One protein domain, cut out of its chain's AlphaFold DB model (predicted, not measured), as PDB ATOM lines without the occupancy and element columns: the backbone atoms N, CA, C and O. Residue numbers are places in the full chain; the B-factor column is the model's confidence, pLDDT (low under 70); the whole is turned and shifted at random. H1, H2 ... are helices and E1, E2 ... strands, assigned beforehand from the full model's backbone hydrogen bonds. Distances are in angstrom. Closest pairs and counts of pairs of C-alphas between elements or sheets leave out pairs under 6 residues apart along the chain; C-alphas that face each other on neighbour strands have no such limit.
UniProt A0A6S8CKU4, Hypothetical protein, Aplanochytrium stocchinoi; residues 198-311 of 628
ATOM      1  N   GLU A 198     208.652 211.798 154.257       81.06
ATOM      2  CA  GLU A 198     207.327 211.302 154.677       81.06
ATOM      3  C   GLU A 198     206.142 212.009 153.989       81.06
ATOM      4  O   GLU A 198     205.021 211.501 154.058       81.06
ATOM      5  N   VAL A 199     206.348 213.190 153.398       81.25
ATOM      6  CA  VAL A 199     205.303 213.994 152.747       81.25
ATOM      7  C   VAL A 199     205.124 213.540 151.301       81.25
ATOM      8  O   VAL A 199     203.985 213.366 150.861       81.25
ATOM      9  N   ASP A 200     206.220 213.257 150.597       84.75
ATOM     10  CA  ASP A 200     206.170 212.615 149.279       84.75
ATOM     11  C   ASP A 200     205.604 211.183 149.376       84.75
ATOM     12  O   ASP A 200     204.830 210.769 148.510       84.75
ATOM     13  N   GLU A 201     205.878 210.447 150.464       82.19
ATOM     14  CA  GLU A 201     205.226 209.155 150.761       82.19
ATOM     15  C   GLU A 201     203.694 209.303 150.915       82.19
ATOM     16  O   GLU A 201     202.929 208.523 150.337       82.19
ATOM     17  N   ASP A 202     203.228 210.321 151.652       82.44
ATOM     18  CA  ASP A 202     201.796 210.608 151.855       82.44
ATOM     19  C   ASP A 202     201.100 211.059 150.558       82.44
ATOM     20  O   ASP A 202     199.945 210.704 150.319       82.44
ATOM     21  N   ALA A 203     201.804 211.794 149.690       77.88
ATOM     22  CA  ALA A 203     201.312 212.189 148.372       77.88
ATOM     23  C   ALA A 203     201.235 210.997 147.399       77.88
ATOM     24  O   ALA A 203     200.213 210.803 146.731       77.88
ATOM     25  N   MET A 204     202.271 210.152 147.354       76.25
ATOM     26  CA  MET A 204     202.302 208.942 146.523       76.25
ATOM     27  C   MET A 204     201.201 207.942 146.899       76.25
ATOM     28  O   MET A 204     200.654 207.278 146.017       76.25
ATOM     29  N   ALA A 205     200.792 207.886 148.171       72.12
ATOM     30  CA  ALA A 205     199.676 207.054 148.630       72.12
ATOM     31  C   ALA A 205     198.310 207.396 147.989       72.12
ATOM     32  O   ALA A 205     197.387 206.584 148.067       72.12
ATOM     33  N   VAL A 206     198.173 208.566 147.346       71.94
ATOM     34  CA  VAL A 206     196.971 208.984 146.592       71.94
ATOM     35  C   VAL A 206     197.035 208.568 145.116       71.94
ATOM     36  O   VAL A 206     196.002 208.481 144.456       71.94
ATOM     37  N   LEU A 207     198.234 208.311 144.583       71.31
ATOM     38  CA  LEU A 207     198.470 208.029 143.160       71.31
ATOM     39  C   LEU A 207     198.510 206.526 142.828       71.31
ATOM     40  O   LEU A 207     198.510 206.153 141.656       71.31
ATOM     41  N   LEU A 208     198.562 205.663 143.846       68.69
ATOM     42  CA  LEU A 208     198.716 204.214 143.707       68.69
ATOM     43  C   LEU A 208     197.372 203.480 143.831       68.69
ATOM     44  O   LEU A 208     197.057 202.904 144.873       68.69
ATOM     45  N   ASP A 209     196.601 203.458 142.741       66.62
ATOM     46  CA  ASP A 209     195.387 202.639 142.643       66.62
ATOM     47  C   ASP A 209     195.700 201.142 142.821       66.62
ATOM     48  O   ASP A 209     196.571 200.560 142.163       66.62
ATOM     49  N   LYS A 210     194.947 200.481 143.706       65.38
ATOM     50  CA  LYS A 210     195.114 199.053 143.986       65.38
ATOM     51  C   LYS A 210     194.450 198.202 142.903       65.38
ATOM     52  O   LYS A 210     193.229 198.219 142.764       65.38
ATOM     53  N   GLN A 211     195.255 197.401 142.202       54.34
ATOM     54  CA  GLN A 211     194.799 196.516 141.124       54.34
ATOM     55  C   GLN A 211     193.626 195.615 141.550       54.34
ATOM     56  O   GLN A 211     193.632 195.010 142.629       54.34
ATOM     57  N   LEU A 212     192.614 195.536 140.683       65.44
ATOM     58  CA  LEU A 212     191.381 194.784 140.910       65.44
ATOM     59  C   LEU A 212     191.559 193.290 140.576       65.44
ATOM     60  O   LEU A 212     192.343 192.949 139.689       65.44
ATOM     61  N   PRO A 213     190.818 192.376 141.237       64.62
ATOM     62  CA  PRO A 213     190.761 190.973 140.835       64.62
ATOM     63  C   PRO A 213     190.290 190.803 139.376       64.62
ATOM     64  O   PRO A 213     189.379 191.518 138.949       64.62
ATOM     65  N   PRO A 214     190.836 189.835 138.616       55.50
ATOM     66  CA  PRO A 214     190.408 189.590 137.241       55.50
ATOM     67  C   PRO A 214     188.915 189.230 137.179       55.50
ATOM     68  O   PRO A 214     188.413 188.443 137.982       55.50
ATOM     69  N   GLY A 215     188.200 189.826 136.220       62.28
ATOM     70  CA  GLY A 215     186.745 189.692 136.075       62.28
ATOM     71  C   GLY A 215     185.905 190.644 136.942       62.28
ATOM     72  O   GLY A 215     184.677 190.574 136.872       62.28
ATOM     73  N   LEU A 216     186.535 191.525 137.734       68.06
ATOM     74  CA  LEU A 216     185.873 192.624 138.444       68.06
ATOM     75  C   LEU A 216     186.224 193.965 137.790       68.06
ATOM     76  O   LEU A 216     187.335 194.468 137.948       68.06
ATOM     77  N   LEU A 217     185.266 194.567 137.086       65.81
ATOM     78  CA  LEU A 217     185.447 195.871 136.441       65.81
ATOM     79  C   LEU A 217     184.818 196.987 137.282       65.81
ATOM     80  O   LEU A 217     183.685 196.860 137.737       65.81
ATOM     81  N   PHE A 218     185.527 198.103 137.458       65.62
ATOM     82  CA  PHE A 218     184.985 199.331 138.051       65.62
ATOM     83  C   PHE A 218     184.802 200.392 136.963       65.62
ATOM     84  O   PHE A 218     185.694 200.621 136.147       65.62
ATOM     85  N   CYS A 219     183.646 201.053 136.949       59.38
ATOM     86  CA  CYS A 219     183.305 202.112 136.008       59.38
ATOM     87  C   CYS A 219     182.521 203.230 136.710       59.38
ATOM     88  O   CYS A 219     181.413 203.033 137.204       59.38
ATOM     89  N   ASN A 220     183.062 204.450 136.682       55.75
ATOM     90  CA  ASN A 220     182.350 205.634 137.183       55.75
ATOM     91  C   ASN A 220     181.251 206.117 136.211       55.75
ATOM     92  O   ASN A 220     180.379 206.896 136.593       55.75
ATOM     93  N   ALA A 221     181.251 205.631 134.965       50.25
ATOM     94  CA  ALA A 221     180.115 205.748 134.054       50.25
ATOM     95  C   ALA A 221     178.954 204.827 134.492       50.25
ATOM     96  O   ALA A 221     179.170 203.807 135.147       50.25
ATOM     97  N   GLN A 222     177.713 205.152 134.109       48.72
ATOM     98  CA  GLN A 222     176.575 204.223 134.257       48.72
ATOM     99  C   GLN A 222     176.460 203.241 133.076       48.72
ATOM    100  O   GLN A 222     175.619 202.350 133.111       48.72
ATOM    101  N   VAL A 223     177.286 203.401 132.037       45.06
ATOM    102  CA  VAL A 223     177.338 202.536 130.850       45.06
ATOM    103  C   VAL A 223     178.790 202.183 130.547       45.06
ATOM    104  O   VAL A 223     179.669 203.040 130.648       45.06
ATOM    105  N   LEU A 224     179.023 200.929 130.155       48.06
ATOM    106  CA  LEU A 224     180.316 200.439 129.681       48.06
ATOM    107  C   LEU A 224     180.868 201.301 128.531       48.06
ATOM    108  O   LEU A 224     180.150 201.556 127.556       48.06
ATOM    109  N   PRO A 225     182.151 201.700 128.570       38.25
ATOM    110  CA  PRO A 225     182.839 202.165 127.377       38.25
ATOM    111  C   PRO A 225     182.804 201.065 126.305       38.25
ATOM    112  O   PRO A 225     183.258 199.956 126.553       38.25
ATOM    113  N   GLN A 226     182.306 201.398 125.110       40.03
ATOM    114  CA  GLN A 226     182.142 200.489 123.960       40.03
ATOM    115  C   GLN A 226     181.087 199.381 124.162       40.03
ATOM    116  O   GLN A 226     181.391 198.219 124.417       40.03
ATOM    117  N   SER A 227     179.817 199.719 123.911       46.44
ATOM    118  CA  SER A 227     178.692 198.772 123.818       46.44
ATOM    119  C   SER A 227     178.716 197.921 122.529       46.44
ATOM    120  O   SER A 227     177.703 197.795 121.840       46.44
ATOM    121  N   THR A 228     179.887 197.405 122.154       38.41
ATOM    122  CA  THR A 228     180.100 196.465 121.038       38.41
ATOM    123  C   THR A 228     180.188 195.015 121.507       38.41
ATOM    124  O   THR A 228     180.019 194.109 120.698       38.41
ATOM    125  N   ILE A 229     180.406 194.784 122.806       46.97
ATOM    126  CA  ILE A 229     180.262 193.468 123.430       46.97
ATOM    127  C   ILE A 229     178.818 193.341 123.928       46.97
ATOM    128  O   ILE A 229     178.337 194.180 124.689       46.97
ATOM    129  N   HIS A 230     178.114 192.294 123.490       43.22
ATOM    130  CA  HIS A 230     176.748 191.982 123.921       43.22
ATOM    131  C   HIS A 230     176.727 191.344 125.324       43.22
ATOM    132  O   HIS A 230     176.309 190.199 125.491       43.22
ATOM    133  N   GLU A 231     177.155 192.079 126.353       52.84
ATOM    134  CA  GLU A 231     176.957 191.645 127.739       52.84
ATOM    135  C   GLU A 231     175.521 191.932 128.182       52.84
ATOM    136  O   GLU A 231     175.127 193.057 128.498       52.84
ATOM    137  N   LYS A 232     174.711 190.874 128.196       54.38
ATOM    138  CA  LYS A 232     173.390 190.889 128.812       54.38
ATOM    139  C   LYS A 232     173.575 190.956 130.330       54.38
ATOM    140  O   LYS A 232     174.100 190.025 130.935       54.38
ATOM    141  N   VAL A 233     173.125 192.051 130.940       61.47
ATOM    142  CA  VAL A 233     173.022 192.156 132.402       61.47
ATOM    143  C   VAL A 233     171.991 191.128 132.870       61.47
ATOM    144  O   VAL A 233     170.824 191.214 132.483       61.47
ATOM    145  N   ILE A 234     172.425 190.144 133.659       64.62
ATOM    146  CA  ILE A 234     171.540 189.125 134.245       64.62
ATOM    147  C   ILE A 234     170.774 189.726 135.422       64.62
ATOM    148  O   ILE A 234     169.559 189.576 135.513       64.62
ATOM    149  N   ASP A 235     171.496 190.408 136.309       63.91
ATOM    150  CA  ASP A 235     170.972 190.981 137.547       63.91
ATOM    151  C   ASP A 235     171.698 192.300 137.856       63.91
ATOM    152  O   ASP A 235     172.843 192.509 137.442       63.91
ATOM    153  N   ALA A 236     171.029 193.195 138.576       74.88
ATOM    154  CA  ALA A 236     171.527 194.507 138.957       74.88
ATOM    155  C   ALA A 236     171.205 194.786 140.433       74.88
ATOM    156  O   ALA A 236     170.063 195.044 140.811       74.88
ATOM    157  N   HIS A 237     172.231 194.764 141.280       78.19
ATOM    158  CA  HIS A 237     172.106 194.973 142.719       78.19
ATOM    159  C   HIS A 237     172.608 196.365 143.115       78.19
ATOM    160  O   HIS A 237     173.785 196.689 142.949       78.19
ATOM    161  N   TYR A 238     171.737 197.192 143.694       82.50
ATOM    162  CA  TYR A 238     172.160 198.431 144.349       82.50
ATOM    163  C   TYR A 238     172.917 198.125 145.647       82.50
ATOM    164  O   TYR A 238     172.491 197.279 146.435       82.50
ATOM    165  N   PHE A 239     174.001 198.856 145.910       83.81
ATOM    166  CA  PHE A 239     174.708 198.798 147.186       83.81
ATOM    167  C   PHE A 239     174.937 200.190 147.779       83.81
ATOM    168  O   PHE A 239     175.129 201.186 147.080       83.81
ATOM    169  N   SER A 240     174.968 200.233 149.109       85.25
ATOM    170  CA  SER A 240     175.346 201.400 149.901       85.25
ATOM    171  C   SER A 240     176.241 200.940 151.045       85.25
ATOM    172  O   SER A 240     175.868 200.044 151.803       85.25
ATOM    173  N   SER A 241     177.423 201.535 151.168       84.44
ATOM    174  CA  SER A 241     178.419 201.215 152.188       84.44
ATOM    175  C   SER A 241     178.856 202.501 152.881       84.44
ATOM    176  O   SER A 241     179.483 203.360 152.268       84.44
ATOM    177  N   MET A 242     178.528 202.622 154.164       87.69
ATOM    178  CA  MET A 242     178.931 203.730 155.029       87.69
ATOM    179  C   MET A 242     180.124 203.292 155.880       87.69
ATOM    180  O   MET A 242     180.049 202.268 156.560       87.69
ATOM    181  N   VAL A 243     181.197 204.080 155.892       89.31
ATOM    182  CA  VAL A 243     182.299 203.946 156.857       89.31
ATOM    183  C   VAL A 243     182.523 205.289 157.533       89.31
ATOM    184  O   VAL A 243     182.657 206.314 156.873       89.31
ATOM    185  N   ARG A 244     182.586 205.287 158.866       88.31
ATOM    186  CA  ARG A 244     182.933 206.455 159.678       88.31
ATOM    187  C   ARG A 244     184.214 206.138 160.448       88.31
ATOM    188  O   ARG A 244     184.200 205.253 161.301       88.31
ATOM    189  N   LYS A 245     185.313 206.833 160.137       87.81
ATOM    190  CA  LYS A 245     186.642 206.623 160.740       87.81
ATOM    191  C   LYS A 245     187.079 207.903 161.457       87.81
ATOM    192  O   LYS A 245     186.844 209.011 160.973       87.81
ATOM    193  N   LYS A 246     187.696 207.752 162.628       86.12
ATOM    194  CA  LYS A 246     188.365 208.858 163.320       86.12
ATOM    195  C   LYS A 246     189.743 209.051 162.684       86.12
ATOM    196  O   LYS A 246     190.450 208.066 162.498       86.12
ATOM    197  N   ILE A 247     190.099 210.289 162.352       83.19
ATOM    198  CA  ILE A 247     191.392 210.658 161.762       83.19
ATOM    199  C   ILE A 247     192.172 211.465 162.795       83.19
ATOM    200  O   ILE A 247     191.710 212.507 163.266       83.19
ATOM    201  N   ASP A 248     193.357 210.986 163.165       77.50
ATOM    202  CA  ASP A 248     194.151 211.593 164.229       77.50
ATOM    203  C   ASP A 248     195.045 212.704 163.672       77.50
ATOM    204  O   ASP A 248     196.249 212.533 163.469       77.50
ATOM    205  N   CYS A 249     194.459 213.897 163.508       68.19
ATOM    206  CA  CYS A 249     195.106 215.121 163.003       68.19
ATOM    207  C   CYS A 249     196.309 215.636 163.833       68.19
ATOM    208  O   CYS A 249     196.824 216.717 163.573       68.19
ATOM    209  N   SER A 250     196.764 214.876 164.833       68.56
ATOM    210  CA  SER A 250     197.942 215.150 165.669       68.56
ATOM    211  C   SER A 250     199.280 215.125 164.915       68.56
ATOM    212  O   SER A 250     200.277 215.627 165.433       68.56
ATOM    213  N   LYS A 251     199.312 214.545 163.708       60.72
ATOM    214  CA  LYS A 251     200.470 214.511 162.807       60.72
ATOM    215  C   LYS A 251     200.019 214.945 161.415       60.72
ATOM    216  O   LYS A 251     199.276 214.224 160.758       60.72
ATOM    217  N   SER A 252     200.453 216.122 160.975       64.25
ATOM    218  CA  SER A 252     200.024 216.712 159.700       64.25
ATOM    219  C   SER A 252     200.672 216.085 158.461       64.25
ATOM    220  O   SER A 252     200.190 216.333 157.364       64.25
ATOM    221  N   THR A 253     201.745 215.302 158.620       67.75
ATOM    222  CA  THR A 253     202.542 214.740 157.511       67.75
ATOM    223  C   THR A 253     201.944 213.496 156.862       67.75
ATOM    224  O   THR A 253     202.383 213.138 155.784       67.75
ATOM    225  N   ARG A 254     200.980 212.821 157.507       75.12
ATOM    226  CA  ARG A 254     200.399 211.560 157.011       75.12
ATOM    227  C   ARG A 254     198.872 211.560 157.057       75.12
ATOM    228  O   ARG A 254     198.261 210.739 157.750       75.12
ATOM    229  N   LEU A 255     198.251 212.556 156.426       81.44
ATOM    230  CA  LEU A 255     196.790 212.712 156.411       81.44
ATOM    231  C   LEU A 255     196.161 212.074 155.173       81.44
ATOM    232  O   LEU A 255     195.078 211.493 155.285       81.44
ATOM    233  N   ASN A 256     196.830 212.133 154.022       82.75
ATOM    234  CA  ASN A 256     196.300 211.573 152.786       82.75
ATOM    235  C   ASN A 256     196.302 210.040 152.839       82.75
ATOM    236  O   ASN A 256     195.292 209.430 152.504       82.75
ATOM    237  N   LEU A 257     197.347 209.422 153.394       81.88
ATOM    238  CA  LEU A 257     197.452 207.990 153.681       81.88
ATOM    239  C   LEU A 257     196.339 207.507 154.629       81.88
ATOM    240  O   LEU A 257     195.717 206.481 154.366       81.88
ATOM    241  N   GLN A 258     196.029 208.259 155.697       82.25
ATOM    242  CA  GLN A 258     194.921 207.934 156.615       82.25
ATOM    243  C   GLN A 258     193.550 207.971 155.918       82.25
ATOM    244  O   GLN A 258     192.673 207.167 156.242       82.25
ATOM    245  N   VAL A 259     193.356 208.889 154.966       84.88
ATOM    246  CA  VAL A 259     192.130 208.987 154.157       84.88
ATOM    247  C   VAL A 259     192.087 207.890 153.087       84.88
ATOM    248  O   VAL A 259     191.065 207.220 152.946       84.88
ATOM    249  N   ALA A 260     193.192 207.650 152.380       83.00
ATOM    250  CA  ALA A 260     193.332 206.603 151.372       83.00
ATOM    251  C   ALA A 260     193.099 205.210 151.972       83.00
ATOM    252  O   ALA A 260     192.415 204.393 151.362       83.00
ATOM    253  N   GLU A 261     193.558 204.952 153.202       84.06
ATOM    254  CA  GLU A 261     193.264 203.714 153.934       84.06
ATOM    255  C   GLU A 261     191.747 203.478 154.088       84.06
ATOM    256  O   GLU A 261     191.300 202.350 153.909       84.06
ATOM    257  N   VAL A 262     190.927 204.521 154.319       86.31
ATOM    258  CA  VAL A 262     189.449 204.386 154.343       86.31
ATOM    259  C   VAL A 262     188.929 203.870 153.002       86.31
ATOM    260  O   VAL A 262     188.116 202.947 152.960       86.31
ATOM    261  N   PHE A 263     189.391 204.461 151.898       84.81
ATOM    262  CA  PHE A 263     188.963 204.068 150.559       84.81
ATOM    263  C   PHE A 263     189.454 202.662 150.201       84.81
ATOM    264  O   PHE A 263     188.669 201.859 149.698       84.81
ATOM    265  N   HIS A 264     190.695 202.313 150.539       83.19
ATOM    266  CA  HIS A 264     191.245 200.973 150.346       83.19
ATOM    267  C   HIS A 264     190.509 199.905 151.170       83.19
ATOM    268  O   HIS A 264     190.185 198.849 150.621       83.19
ATOM    269  N   ASP A 265     190.168 200.185 152.435       84.75
ATOM    270  CA  ASP A 265     189.336 199.316 153.282       84.75
ATOM    271  C   ASP A 265     187.948 199.093 152.648       84.75
ATOM    272  O   ASP A 265     187.447 197.963 152.598       84.75
ATOM    273  N   MET A 266     187.327 200.154 152.120       83.38
ATOM    274  CA  MET A 266     186.015 200.088 151.463       83.38
ATOM    275  C   MET A 266     186.060 199.329 150.132       83.38
ATOM    276  O   MET A 266     185.228 198.444 149.920       83.38
ATOM    277  N   TYR A 267     187.029 199.609 149.258       82.19
ATOM    278  CA  TYR A 267     187.176 198.918 147.975       82.19
ATOM    279  C   TYR A 267     187.555 197.443 148.153       82.19
ATOM    280  O   TYR A 267     186.980 196.593 147.475       82.19
ATOM    281  N   ALA A 268     188.423 197.104 149.114       82.50
ATOM    282  CA  ALA A 268     188.710 195.711 149.468       82.50
ATOM    283  C   ALA A 268     187.475 195.002 150.055       82.50
ATOM    284  O   ALA A 268     187.193 193.850 149.722       82.50
ATOM    285  N   SER A 269     186.689 195.698 150.883       83.31
ATOM    286  CA  SER A 269     185.429 195.170 151.421       83.31
ATOM    287  C   SER A 269     184.352 194.969 150.353       83.31
ATOM    288  O   SER A 269     183.490 194.109 150.528       83.31
ATOM    289  N   LEU A 270     184.359 195.757 149.273       80.38
ATOM    290  CA  LEU A 270     183.480 195.560 148.119       80.38
ATOM    291  C   LEU A 270     183.969 194.411 147.239       80.38
ATOM    292  O   LEU A 270     183.191 193.494 146.989       80.38
ATOM    293  N   SER A 271     185.241 194.407 146.833       76.75
ATOM    294  CA  SER A 271     185.776 193.377 145.938       76.75
ATOM    295  C   SER A 271     185.630 191.976 146.534       76.75
ATOM    296  O   SER A 271     185.138 191.085 145.847       76.75
ATOM    297  N   LEU A 272     185.901 191.796 147.833       80.56
ATOM    298  CA  LEU A 272     185.680 190.527 148.543       80.56
ATOM    299  C   LEU A 272     184.210 190.067 148.563       80.56
ATOM    300  O   LEU A 272     183.957 188.863 148.526       80.56
ATOM    301  N   LYS A 273     183.235 190.987 148.604       79.56
ATOM    302  CA  LYS A 273     181.804 190.643 148.471       79.56
ATOM    303  C   LYS A 273     181.475 190.268 147.020       79.56
ATOM    304  O   LYS A 273     180.796 189.270 146.775       79.56
ATOM    305  N   MET A 274     182.007 191.035 146.070       72.25
ATOM    306  CA  MET A 274     181.803 190.883 144.625       72.25
ATOM    307  C   MET A 274     182.462 189.626 144.036       72.25
ATOM    308  O   MET A 274     181.966 189.123 143.033       72.25
ATOM    309  N   LEU A 275     183.475 189.032 144.690       74.25
ATOM    310  CA  LEU A 275     184.013 187.708 144.321       74.25
ATOM    311  C   LEU A 275     182.913 186.634 144.205       74.25
ATOM    312  O   LEU A 275     183.025 185.716 143.399       74.25
ATOM    313  N   SER A 276     181.832 186.756 144.985       68.25
ATOM    314  CA  SER A 276     180.685 185.838 144.939       68.25
ATOM    315  C   SER A 276     179.739 186.046 143.744       68.25
ATOM    316  O   SER A 276     178.783 185.283 143.591       68.25
ATOM    317  N   CYS A 277     180.006 187.046 142.900       67.06
ATOM    318  CA  CYS A 277     179.185 187.488 141.769       67.06
ATOM    319  C   CYS A 277     180.006 187.680 140.476       67.06
ATOM    320  O   CYS A 277     179.552 188.374 139.576       67.06
ATOM    321  N   LEU A 278     181.214 187.117 140.367       68.00
ATOM    322  CA  LEU A 278     182.020 187.219 139.142       68.00
ATOM    323  C   LEU A 278     181.406 186.397 137.983       68.00
ATOM    324  O   LEU A 278     180.946 185.278 138.235       68.00
ATOM    325  N   PRO A 279     181.454 186.884 136.725       71.75
ATOM    326  CA  PRO A 279     181.955 188.197 136.298       71.75
ATOM    327  C   PRO A 279     180.973 189.329 136.641       71.75
ATOM    328  O   PRO A 279     179.769 189.218 136.402       71.75
ATOM    329  N   CYS A 280     181.480 190.438 137.189       70.69
ATOM    330  CA  CYS A 280     180.635 191.592 137.501       70.69
ATOM    331  C   CYS A 280     181.306 192.948 137.272       70.69
ATOM    332  O   CYS A 280     182.524 193.122 137.361       70.69
ATOM    333  N   LEU A 281     180.440 193.918 137.000       75.00
ATOM    334  CA  LEU A 281     180.764 195.305 136.723       75.00
ATOM    335  C   LEU A 281     180.162 196.198 137.810       75.00
ATOM    336  O   LEU A 281     178.969 196.122 138.101       75.00
ATOM    337  N   VAL A 282     180.965 197.092 138.374       76.12
ATOM    338  CA  VAL A 282     180.515 198.116 139.320       76.12
ATOM    339  C   VAL A 282     180.323 199.427 138.560       76.12
ATOM    340  O   VAL A 282     181.296 200.008 138.088       76.12
ATOM    341  N   THR A 283     179.077 199.883 138.421       73.69
ATOM    342  CA  THR A 283     178.688 201.090 137.666       73.69
ATOM    343  C   THR A 283     178.136 202.191 138.561       73.69
ATOM    344  O   THR A 283     177.610 201.946 139.653       73.69
ATOM    345  N   GLY A 284     178.213 203.431 138.063       70.38
ATOM    346  CA  GLY A 284     177.525 204.580 138.658       70.38
ATOM    347  C   GLY A 284     177.952 204.887 140.094       70.38
ATOM    348  O   GLY A 284     177.128 205.337 140.889       70.38
ATOM    349  N   ILE A 285     179.215 204.608 140.427       76.50
ATOM    350  CA  ILE A 285     179.764 204.774 141.773       76.50
ATOM    351  C   ILE A 285     179.703 206.253 142.175       76.50
ATOM    352  O   ILE A 285     180.375 207.102 141.592       76.50
ATOM    353  N   GLN A 286     178.912 206.561 143.203       76.69
ATOM    354  CA  GLN A 286     178.872 207.869 143.841       76.69
ATOM    355  C   GLN A 286     179.468 207.776 145.251       76.69
ATOM    356  O   GLN A 286     178.896 207.160 146.156       76.69
ATOM    357  N   VAL A 287     180.594 208.465 145.429       83.12
ATOM    358  CA  VAL A 287     181.200 208.774 146.729       83.12
ATOM    359  C   VAL A 287     180.568 210.053 147.289       83.12
ATOM    360  O   VAL A 287     180.419 211.042 146.569       83.12
ATOM    361  N   VAL A 288     180.237 210.064 148.577       83.69
ATOM    362  CA  VAL A 288     179.901 211.275 149.338       83.69
ATOM    363  C   VAL A 288     180.713 211.277 150.628       83.69
ATOM    364  O   VAL A 288     180.540 210.400 151.470       83.69
ATOM    365  N   VAL A 289     181.582 212.274 150.784       85.56
ATOM    366  CA  VAL A 289     182.361 212.496 152.009       85.56
ATOM    367  C   VAL A 289     181.684 213.578 152.851       85.56
ATOM    368  O   VAL A 289     181.283 214.621 152.329       85.56
ATOM    369  N   SER A 290     181.555 213.338 154.152       82.38
ATOM    370  CA  SER A 290     181.053 214.289 155.143       82.38
ATOM    371  C   SER A 290     181.954 214.300 156.385       82.38
ATOM    372  O   SER A 290     182.638 213.327 156.698       82.38
ATOM    373  N   ILE A 291     181.976 215.431 157.091       86.56
ATOM    374  CA  ILE A 291     182.761 215.630 158.317       86.56
ATOM    375  C   ILE A 291     181.763 216.010 159.422       86.56
ATOM    376  O   ILE A 291     181.464 217.193 159.583       86.56
ATOM    377  N   PRO A 292     181.139 215.031 160.108       81.38
ATOM    378  CA  PRO A 292     180.059 215.302 161.059       81.38
ATOM    379  C   PRO A 292     180.537 215.916 162.384       81.38
ATOM    380  O   PRO A 292     179.752 216.578 163.057       81.38
ATOM    381  N   THR A 293     181.797 215.695 162.772       84.50
ATOM    382  CA  THR A 293     182.425 216.266 163.975       84.50
ATOM    383  C   THR A 293     183.917 216.486 163.738       84.50
ATOM    384  O   THR A 293     184.496 215.916 162.809       84.50
ATOM    385  N   GLU A 294     184.570 217.244 164.620       77.88
ATOM    386  CA  GLU A 294     186.034 217.325 164.670       77.88
ATOM    387  C   GLU A 294     186.666 215.921 164.678       77.88
ATOM    388  O   GLU A 294     186.174 215.001 165.339       77.88
ATOM    389  N   HIS A 295     187.751 215.758 163.917       82.00
ATOM    390  CA  HIS A 295     188.529 214.518 163.793       82.00
ATOM    391  C   HIS A 295     187.759 213.270 163.314       82.00
ATOM    392  O   HIS A 295     188.275 212.161 163.446       82.00
ATOM    393  N   VAL A 296     186.558 213.399 162.740       84.56
ATOM    394  CA  VAL A 296     185.789 212.259 162.212       84.56
ATOM    395  C   VAL A 296     185.397 212.506 160.763       84.56
ATOM    396  O   VAL A 296     184.733 213.493 160.454       84.56
ATOM    397  N   VAL A 297     185.759 211.568 159.890       86.81
ATOM    398  CA  VAL A 297     185.332 211.550 158.489       86.81
ATOM    399  C   VAL A 297     184.361 210.398 158.278       86.81
ATOM    400  O   VAL A 297     184.551 209.284 158.772       86.81
ATOM    401  N   GLU A 298     183.304 210.680 157.535       88.94
ATOM    402  CA  GLU A 298     182.306 209.723 157.097       88.94
ATOM    403  C   GLU A 298     182.314 209.651 155.570       88.94
ATOM    404  O   GLU A 298     182.173 210.657 154.876       88.94
ATOM    405  N   VAL A 299     182.498 208.442 155.048       87.31
ATOM    406  CA  VAL A 299     182.511 208.138 153.621       87.31
ATOM    407  C   VAL A 299     181.318 207.239 153.325       87.31
ATOM    408  O   VAL A 299     181.229 206.109 153.807       87.31
ATOM    409  N   ASN A 300     180.393 207.756 152.524       86.81
ATOM    410  CA  ASN A 300     179.241 207.030 152.013       86.81
ATOM    411  C   ASN A 300     179.504 206.676 150.544       86.81
ATOM    412  O   ASN A 300     179.581 207.555 149.687       86.81
ATOM    413  N   LEU A 301     179.665 205.385 150.266       85.69
ATOM    414  CA  LEU A 301     179.963 204.833 148.948       85.69
ATOM    415  C   LEU A 301     178.731 204.092 148.428       85.69
ATOM    416  O   LEU A 301     178.309 203.092 149.010       85.69
ATOM    417  N   THR A 302     178.150 204.594 147.345       85.19
ATOM    418  CA  THR A 302     176.917 204.068 146.736       85.19
ATOM    419  C   THR A 302     177.159 203.705 145.278       85.19
ATOM    420  O   THR A 302     178.008 204.317 144.633       85.19
ATOM    421  N   GLY A 303     176.438 202.722 144.747       82.00
ATOM    422  CA  GLY A 303     176.582 202.318 143.348       82.00
ATOM    423  C   GLY A 303     175.717 201.118 142.983       82.00
ATOM    424  O   GLY A 303     174.895 200.659 143.780       82.00
ATOM    425  N   MET A 304     175.914 200.604 141.773       78.19
ATOM    426  CA  MET A 304     175.218 199.426 141.260       78.19
ATOM    427  C   MET A 304     176.229 198.357 140.844       78.19
ATOM    428  O   MET A 304     177.218 198.656 140.179       78.19
ATOM    429  N   VAL A 305     175.980 197.109 141.231       79.44
ATOM    430  CA  VAL A 305     176.704 195.934 140.736       79.44
ATOM    431  C   VAL A 305     175.848 195.286 139.659       79.44
ATOM    432  O   VAL A 305     174.694 194.963 139.921       79.44
ATOM    433  N   GLN A 306     176.395 195.092 138.467       76.62
ATOM    434  CA  GLN A 306     175.764 194.340 137.387       76.62
ATOM    435  C   GLN A 306     176.450 192.979 137.260       76.62
ATOM    436  O   GLN A 306     177.670 192.909 137.097       76.62
ATOM    437  N   LEU A 307     175.663 191.909 137.355       77.12
ATOM    438  CA  LEU A 307     176.094 190.548 137.041       77.12
ATOM    439  C   LEU A 307     176.055 190.374 135.520       77.12
ATOM    440  O   LEU A 307     175.006 190.570 134.897       77.12
ATOM    441  N   LEU A 308     177.191 190.018 134.932       70.38
ATOM    442  CA  LEU A 308     177.353 189.876 133.485       70.38
ATOM    443  C   LEU A 308     177.078 188.417 133.084       70.38
ATOM    444  O   LEU A 308     177.472 187.496 133.804       70.38
ATOM    445  N   GLU A 309     176.407 188.173 131.952       62.41
ATOM    446  CA  GLU A 309     176.297 186.804 131.429       62.41
ATOM    447  C   GLU A 309     177.687 186.303 130.991       62.41
ATOM    448  O   GLU A 309     178.310 186.940 130.139       62.41
ATOM    449  N   PRO A 310     178.203 185.182 131.541       54.03
ATOM    450  CA  PRO A 310     179.505 184.661 131.145       54.03
ATOM    451  C   PRO A 310     179.488 184.308 129.655       54.03
ATOM    452  O   PRO A 310     178.677 183.494 129.208       54.03
ATOM    453  N   TYR A 311     180.382 184.950 128.901       41.03
ATOM    454  CA  TYR A 311     180.402 184.933 127.441       41.03
ATOM    455  C   TYR A 311     180.388 183.507 126.877       41.03
ATOM    456  O   TYR A 311     181.356 182.752 127.002       41.03
TER     457      TYR A 311
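This is residues 198 to 311 of the 628 residues of the protein "Hypothetical protein" of Aplanochytrium stocchinoi (UniProt A0A6S8CKU4). A long, twisted sheet curls round one long helix, H2, which packs on one face of it in two layers, while the short helix H1 packs only beside the first residues of H2. Three long strands, E3, E4 and E2, make most of the sheet, and the short E1 lies at its edge beside the first part of E3. The 114 printed residues hold H1, E1, E2, H2, E3 and E4 in that order; the class is mixed, helices and strands, and so is the sheet, in the order E1, E3, E4, E2. The whole is elongated, spanning 52 by 29 by 23 A, and only just loose, close to compact, with a radius of gyration of the C-alphas of 16.5 A.

Begin at H1, residues 198 to 207, and look across to H2, residues 256 to 277: they touch, through residues 256 to 260 of H2 alone, with the C-alphas of Asp 202 and Leu 257 closest at 5.4 A. They run the same way at a shallow tilt of 33 degrees, only just short of steep. H1 is not on the sheet. Next comes E1, residues 216 to 219, parallel to E3, residues 280 to 293; look at N 219 and O 282, 2.8 A apart. E3 bends by 61 degrees at residue 284. E3 and E4, residues 296 to 308, form an antiparallel hairpin, with N 288 and O 300 at 2.8 A. E4 is also antiparallel to E2, residues 233 to 246, with N 241 and O 301 at 2.8 A. H2 is on the sheet; its closest C-alphas to E4 are those of Cys 277 and Leu 307, 6.4 A apart. E2, H2 and E3 form a split strand-helix-strand unit, two strands running the same way with E4 between them, and its crossover is right-handed. O i to N i+4 pairs are within hydrogen-bond range in 4 of 6 cases in H1 and 14 of 18 in H2.

Find C-alpha 198 at (207.327, 211.302, 154.677), where H1 begins; it ends at residue 207. E1 runs from 216 to 219, and E2 from 233 to 246 over 38.3 A. H2 starts at C-alpha 256, (196.300, 211.573, 152.786), and runs 31.5 A to 277. E3 covers 36.2 A from 280 to 293, and E4 37.4 A from 296 to C-alpha 308 at (177.353, 189.876, 133.485).

The two C-alphas farthest apart, those of His 230 and Ser 250, are 52.2 A apart. The printed part has no cut. The link from E1 to E2, residues 220 to 232, is long. The mean pLDDT of the printed part is 73.0; look for values under 70 at residues 208 to 235, 249 to 253, 276 to 278 and 309 to 311.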